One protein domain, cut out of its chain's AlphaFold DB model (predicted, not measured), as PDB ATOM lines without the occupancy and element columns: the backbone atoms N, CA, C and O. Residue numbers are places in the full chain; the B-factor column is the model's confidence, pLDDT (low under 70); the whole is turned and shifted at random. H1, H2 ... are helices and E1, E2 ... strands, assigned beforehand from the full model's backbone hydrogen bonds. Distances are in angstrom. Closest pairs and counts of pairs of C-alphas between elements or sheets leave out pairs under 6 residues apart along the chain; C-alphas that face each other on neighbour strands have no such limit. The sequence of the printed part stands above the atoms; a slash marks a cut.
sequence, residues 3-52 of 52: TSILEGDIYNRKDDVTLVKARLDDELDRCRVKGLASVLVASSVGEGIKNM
ATOM      1  N   THR A   3     128.326 150.015 125.668       92.88
ATOM      2  CA  THR A   3     126.987 149.835 125.107       92.88
ATOM      3  C   THR A   3     126.462 148.456 125.467       92.88
ATOM      4  O   THR A   3     127.162 147.460 125.294       92.88
ATOM      5  N   SER A   4     125.230 148.396 125.962       94.31
ATOM      6  CA  SER A   4     124.511 147.147 126.206       94.31
ATOM      7  C   SER A   4     123.354 147.005 125.219       94.31
ATOM      8  O   SER A   4     122.692 147.995 124.908       94.31
ATOM      9  N   ILE A   5     123.118 145.788 124.726       95.56
ATOM     10  CA  ILE A   5     121.953 145.468 123.896       95.56
ATOM     11  C   ILE A   5     120.926 144.753 124.770       95.56
ATOM     12  O   ILE A   5     121.219 143.709 125.353       95.56
ATOM     13  N   LEU A   6     119.713 145.292 124.810       95.00
ATOM     14  CA  LEU A   6     118.539 144.628 125.357       95.00
ATOM     15  C   LEU A   6     117.734 144.025 124.212       95.00
ATOM     16  O   LEU A   6     117.249 144.740 123.337       95.00
ATOM     17  N   GLU A   7     117.580 142.705 124.230       94.50
ATOM     18  CA  GLU A   7     116.751 142.015 123.249       94.50
ATOM     19  C   GLU A   7     115.257 142.176 123.594       94.50
ATOM     20  O   GLU A   7     114.818 141.915 124.727       94.50
ATOM     21  N   GLY A   8     114.471 142.638 122.619       93.38
ATOM     22  CA  GLY A   8     113.021 142.770 122.722       93.38
ATOM     23  C   GLY A   8     112.446 143.989 122.004       93.38
ATOM     24  O   GLY A   8     113.110 144.660 121.221       93.38
ATOM     25  N   ASP A   9     111.176 144.270 122.295       89.75
ATOM     26  CA  ASP A   9     110.449 145.419 121.756       89.75
ATOM     27  C   ASP A   9     110.732 146.689 122.578       89.75
ATOM     28  O   ASP A   9     110.652 146.682 123.811       89.75
ATOM     29  N   ILE A  10     111.019 147.798 121.894       88.94
ATOM     30  CA  ILE A  10     111.299 149.102 122.504       88.94
ATOM     31  C   ILE A  10     110.153 149.625 123.379       88.94
ATOM     32  O   ILE A  10     110.411 150.253 124.407       88.94
ATOM     33  N   TYR A  11     108.898 149.337 123.026       88.81
ATOM     34  CA  TYR A  11     107.738 149.767 123.808       88.81
ATOM     35  C   TYR A  11     107.655 149.034 125.150       88.81
ATOM     36  O   TYR A  11     107.246 149.628 126.145       88.81
ATOM     37  N   ASN A  12     108.112 147.780 125.196       92.12
ATOM     38  CA  ASN A  12     108.080 146.949 126.400       92.12
ATOM     39  C   ASN A  12     109.336 147.104 127.271       92.12
ATOM     40  O   ASN A  12     109.303 146.778 128.452       92.12
ATOM     41  N   ARG A  13     110.447 147.588 126.702       91.50
ATOM     42  CA  ARG A  13     111.754 147.690 127.377       91.50
ATOM     43  C   ARG A  13     112.107 149.095 127.864       91.50
ATOM     44  O   ARG A  13     113.209 149.300 128.355       91.50
ATOM     45  N   LYS A  14     111.215 150.081 127.739       91.06
ATOM     46  CA  LYS A  14     111.524 151.486 128.066       91.06
ATOM     47  C   LYS A  14     112.009 151.687 129.512       91.06
ATOM     48  O   LYS A  14     112.988 152.403 129.740       91.06
ATOM     49  N   ASP A  15     111.352 151.042 130.470       93.50
ATOM     50  CA  ASP A  15     111.748 151.128 131.880       93.50
ATOM     51  C   ASP A  15     113.049 150.353 132.135       93.50
ATOM     52  O   ASP A  15     113.950 150.860 132.809       93.50
ATOM     53  N   ASP A  16     113.208 149.190 131.492       94.38
ATOM     54  CA  ASP A  16     114.439 148.390 131.540       94.38
ATOM     55  C   ASP A  16     115.650 149.173 131.013       94.38
ATOM     56  O   ASP A  16     116.718 149.130 131.617       94.38
ATOM     57  N   VAL A  17     115.493 149.935 129.925       94.56
ATOM     58  CA  VAL A  17     116.548 150.795 129.362       94.56
ATOM     59  C   VAL A  17     117.038 151.800 130.396       94.56
ATOM     60  O   VAL A  17     118.245 151.967 130.577       94.56
ATOM     61  N   THR A  18     116.106 152.457 131.088       94.00
ATOM     62  CA  THR A  18     116.433 153.473 132.095       94.00
ATOM     63  C   THR A  18     117.164 152.842 133.278       94.00
ATOM     64  O   THR A  18     118.204 153.345 133.704       94.00
ATOM     65  N   LEU A  19     116.667 151.701 133.762       95.88
ATOM     66  CA  LEU A  19     117.267 150.959 134.866       95.88
ATOM     67  C   LEU A  19     118.669 150.437 134.518       95.88
ATOM     68  O   LEU A  19     119.608 150.607 135.293       95.88
ATOM     69  N   VAL A  20     118.831 149.812 133.352       95.75
ATOM     70  CA  VAL A  20     120.114 149.251 132.909       95.75
ATOM     71  C   VAL A  20     121.136 150.355 132.679       95.75
ATOM     72  O   VAL A  20     122.288 150.196 133.077       95.75
ATOM     73  N   LYS A  21     120.724 151.492 132.108       95.44
ATOM     74  CA  LYS A  21     121.617 152.634 131.925       95.44
ATOM     75  C   LYS A  21     122.124 153.171 133.264       95.44
ATOM     76  O   LYS A  21     123.332 153.300 133.416       95.44
ATOM     77  N   ALA A  22     121.236 153.390 134.236       95.69
ATOM     78  CA  ALA A  22     121.629 153.851 135.570       95.69
ATOM     79  C   ALA A  22     122.630 152.890 136.234       95.69
ATOM     80  O   ALA A  22     123.659 153.318 136.744       95.69
ATOM     81  N   ARG A  23     122.385 151.575 136.140       96.00
ATOM     82  CA  ARG A  23     123.311 150.561 136.669       96.00
ATOM     83  C   ARG A  23     124.666 150.576 135.962       96.00
ATOM     84  O   ARG A  23     125.681 150.368 136.614       96.00
ATOM     85  N   LEU A  24     124.700 150.790 134.647       95.25
ATOM     86  CA  LEU A  24     125.958 150.892 133.903       95.25
ATOM     87  C   LEU A  24     126.736 152.158 134.268       95.25
ATOM     88  O   LEU A  24     127.954 152.085 134.393       95.25
ATOM     89  N   ASP A  25     126.051 153.287 134.445       94.88
ATOM     90  CA  ASP A  25     126.678 154.531 134.895       94.88
ATOM     91  C   ASP A  25     127.279 154.362 136.304       94.88
ATOM     92  O   ASP A  25     128.445 154.706 136.512       94.88
ATOM     93  N   ASP A  26     126.552 153.727 137.232       95.12
ATOM     94  CA  ASP A  26     127.061 153.403 138.573       95.12
ATOM     95  C   ASP A  26     128.294 152.482 138.513       95.12
ATOM     96  O   ASP A  26     129.292 152.712 139.196       95.12
ATOM     97  N   GLU A  27     128.265 151.432 137.684       94.69
ATOM     98  CA  GLU A  27     129.402 150.512 137.537       94.69
ATOM     99  C   GLU A  27     130.622 151.179 136.885       94.69
ATOM    100  O   GLU A  27     131.758 150.903 137.284       94.69
ATOM    101  N   LEU A  28     130.417 152.082 135.920       94.00
ATOM    102  CA  LEU A  28     131.496 152.876 135.329       94.00
ATOM    103  C   LEU A  28     132.191 153.739 136.386       94.00
ATOM    104  O   LEU A  28     133.427 153.762 136.431       94.00
ATOM    105  N   ASP A  29     131.418 154.390 137.259       94.06
ATOM    106  CA  ASP A  29     131.960 155.210 138.344       94.06
ATOM    107  C   ASP A  29     132.709 154.350 139.376       94.06
ATOM    108  O   ASP A  29     133.870 154.618 139.705       94.06
ATOM    109  N   ARG A  30     132.117 153.219 139.789       94.94
ATOM    110  CA  ARG A  30     132.759 152.243 140.692       94.94
ATOM    111  C   ARG A  30     134.086 151.721 140.143       94.94
ATOM    112  O   ARG A  30     135.045 151.566 140.902       94.94
ATOM    113  N   CYS A  31     134.160 151.477 138.838       94.38
ATOM    114  CA  CYS A  31     135.371 151.007 138.169       94.38
ATOM    115  C   CYS A  31     136.357 152.136 137.824       94.38
ATOM    116  O   CYS A  31     137.429 151.858 137.284       94.38
ATOM    117  N   ARG A  32     136.027 153.403 138.126       91.75
ATOM    118  CA  ARG A  32     136.807 154.601 137.761       91.75
ATOM    119  C   ARG A  32     137.087 154.698 136.261       91.75
ATOM    120  O   ARG A  32     138.110 155.245 135.836       91.75
ATOM    121  N   VAL A  33     136.181 154.168 135.444       92.62
ATOM    122  CA  VAL A  33     136.276 154.228 133.988       92.62
ATOM    123  C   VAL A  33     135.605 155.512 133.529       92.62
ATOM    124  O   VAL A  33     134.390 155.661 133.609       92.62
ATOM    125  N   LYS A  34     136.392 156.447 132.992       88.06
ATOM    126  CA  LYS A  34     135.836 157.634 132.333       88.06
ATOM    127  C   LYS A  34     135.187 157.212 131.014       88.06
ATOM    128  O   LYS A  34     135.882 156.871 130.057       88.06
ATOM    129  N   GLY A  35     133.860 157.228 130.960       89.06
ATOM    130  CA  GLY A  35     133.095 156.813 129.790       89.06
ATOM    131  C   GLY A  35     131.627 157.217 129.866       89.06
ATOM    132  O   GLY A  35     131.183 157.797 130.848       89.06
ATOM    133  N   LEU A  36     130.893 156.911 128.796       90.38
ATOM    134  CA  LEU A  36     129.442 157.062 128.707       90.38
ATOM    135  C   LEU A  36     128.815 155.672 128.573       90.38
ATOM    136  O   LEU A  36     129.291 154.885 127.737       90.38
ATOM    137  N   ALA A  37     127.774 155.393 129.361       94.25
ATOM    138  CA  ALA A  37     126.918 154.232 129.172       94.25
ATOM    139  C   ALA A  37     125.850 154.504 128.102       94.25
ATOM    140  O   ALA A  37     125.209 155.560 128.066       94.25
ATOM    141  N   SER A  38     125.639 153.519 127.239       94.19
ATOM    142  CA  SER A  38     124.597 153.496 126.220       94.19
ATOM    143  C   SER A  38     123.830 152.180 126.303       94.19
ATOM    144  O   SER A  38     124.390 151.132 126.631       94.19
ATOM    145  N   VAL A  39     122.537 152.228 126.007       94.88
ATOM    146  CA  VAL A  39     121.677 151.047 125.964       94.88
ATOM    147  C   VAL A  39     120.876 151.098 124.672       94.88
ATOM    148  O   VAL A  39     120.197 152.087 124.399       94.88
ATOM    149  N   LEU A  40     120.976 150.034 123.881       94.31
ATOM    150  CA  LEU A  40     120.248 149.835 122.634       94.31
ATOM    151  C   LEU A  40     119.187 148.756 122.855       94.31
ATOM    152  O   LEU A  40     119.486 147.718 123.438       94.31
ATOM    153  N   VAL A  41     117.971 148.969 122.356       95.31
ATOM    154  CA  VAL A  41     116.968 147.900 122.254       95.31
ATOM    155  C   VAL A  41     116.940 147.407 120.815       95.31
ATOM    156  O   VAL A  41     116.859 148.220 119.896       95.31
ATOM    157  N   ALA A  42     117.028 146.095 120.620       95.06
ATOM    158  CA  ALA A  42     117.004 145.467 119.302       95.06
ATOM    159  C   ALA A  42     116.193 144.167 119.342       95.06
ATOM    160  O   ALA A  42     116.076 143.536 120.392       95.06
ATOM    161  N   SER A  43     115.677 143.726 118.193       93.06
ATOM    162  CA  SER A  43     114.897 142.481 118.117       93.06
ATOM    163  C   SER A  43     115.774 141.245 118.306       93.06
ATOM    164  O   SER A  43     115.277 140.183 118.666       93.06
ATOM    165  N   SER A  44     117.080 141.376 118.056       94.12
ATOM    166  CA  SER A  44     118.087 140.363 118.367       94.12
ATOM    167  C   SER A  44     119.420 141.000 118.746       94.12
ATOM    168  O   SER A  44     119.747 142.099 118.283       94.12
ATOM    169  N   VAL A  45     120.248 140.283 119.508       92.50
ATOM    170  CA  VAL A  45     121.645 140.691 119.746       92.50
ATOM    171  C   VAL A  45     122.405 140.884 118.427       92.50
ATOM    172  O   VAL A  45     123.147 141.850 118.289       92.50
ATOM    173  N   GLY A  46     122.198 140.015 117.432       94.62
ATOM    174  CA  GLY A  46     122.872 140.119 116.130       94.62
ATOM    175  C   GLY A  46     122.519 141.399 115.364       94.62
ATOM    176  O   GLY A  46     123.404 142.066 114.830       94.62
ATOM    177  N   GLU A  47     121.239 141.777 115.358       92.75
ATOM    178  CA  GLU A  47     120.781 143.064 114.825       92.75
ATOM    179  C   GLU A  47     121.392 144.235 115.606       92.75
ATOM    180  O   GLU A  47     121.909 145.174 115.002       92.75
ATOM    181  N   GLY A  48     121.387 144.154 116.938       92.38
ATOM    182  CA  GLY A  48     121.957 145.187 117.797       92.38
ATOM    183  C   GLY A  48     123.454 145.401 117.568       92.38
ATOM    184  O   GLY A  48     123.901 146.541 117.518       92.38
ATOM    185  N   ILE A  49     124.224 144.324 117.367       94.06
ATOM    186  CA  ILE A  49     125.660 144.402 117.055       94.06
ATOM    187  C   ILE A  49     125.885 145.031 115.681       94.06
ATOM    188  O   ILE A  49     126.786 145.847 115.529       94.06
ATOM    189  N   LYS A  50     125.077 144.666 114.679       94.50
ATOM    190  CA  LYS A  50     125.198 145.215 113.322       94.50
ATOM    191  C   LYS A  50     124.918 146.724 113.270       94.50
ATOM    192  O   LYS A  50     125.490 147.407 112.427       94.50
ATOM    193  N   ASN A  51     124.013 147.208 114.120       86.44
ATOM    194  CA  ASN A  51     123.549 148.598 114.137       86.44
ATOM    195  C   ASN A  51     124.280 149.485 115.164       86.44
ATOM    196  O   ASN A  51     123.917 150.653 115.309       86.44
ATOM    197  N   MET A  52     125.260 148.932 115.885       84.94
ATOM    198  CA  MET A  52     126.153 149.667 116.789       84.94
ATOM    199  C   MET A  52     127.300 150.325 116.031       84.94
ATOM    200  O   MET A  52     127.663 151.451 116.439       84.94
TER     201      MET A  52
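What this domain is: This is residues 3 to 52 of the 52 residues of an uncharacterized protein of Dibothriocephalus latus (UniProt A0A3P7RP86). Two short strands, E1 and E2, run side by side as a small two-stranded parallel sheet; the long helix H1 covers one face of this pair, nearer to E2, and the short helix H2 packs on the other face, mostly by E1. H1 makes most of the length of the model, running back past the strands between the two links that join it to them. The printed part has 50 residues, with two named strands and two named helices in the order E1, H1, E2, H2, and the class is mixed, helices and strands. The outline is flat, with spans of 32 by 23 by 10 A, and the whole is only just compact, close to loose, with a radius of gyration of the C-alphas of 11.5 A.

Where its parts are: Begin at C-alpha 3, at (126.987, 149.835, 125.107): from there E1 runs through residues 3 to 7. Next find C-alpha 14 at (111.524, 151.486, 128.066), where H1 begins; it takes residues 14 to 30 and measures 24.7 A from first to last C-alpha. E2 follows as residues 37 to 42, 16.5 A long. H2, residues 45 to 50, ends at C-alpha 50, at (125.198, 145.215, 113.322).

How they stand to each other: Look first at E1 and E2, which are parallel neighbours with 26 degrees between their N-to-C directions. N 6 and O 40 are within hydrogen-bond range at 2.8 A, and so are N 40 and O 4 at 2.9 A. E1, H1 and E2 form a strand-helix-strand unit, two parallel neighbour strands with a helix between them along the chain, and its crossover is right-handed. The closest C-alphas of H1 and E2 are those of Asp 25 and Ala 37, 5.7 A apart; for H1 and E1 they are those of Val 17 and Leu 6, at 7.6 A. Turn to Gly 48 for H2: its C-alpha is 5.2 A from that of Ala 42 in E2 and 6.1 A from that of Ile 5 in E1, the closest pair in each case. H1 and H2 are apart. In H1 and H2 every O i to N i+4 pair is within hydrogen-bond range.

The domain as a whole: The C-alphas farthest apart are those of Tyr 11 and Arg 32, at 32.6 A. The printed part has no cut and ends at Met 52, the chain's last residue. The link from E2 to H2 is tight, those from E1 to H1 and from H1 to E2 are short, and there is no long link. Mean pLDDT of the printed part is 93.2, and no printed residue is under 70.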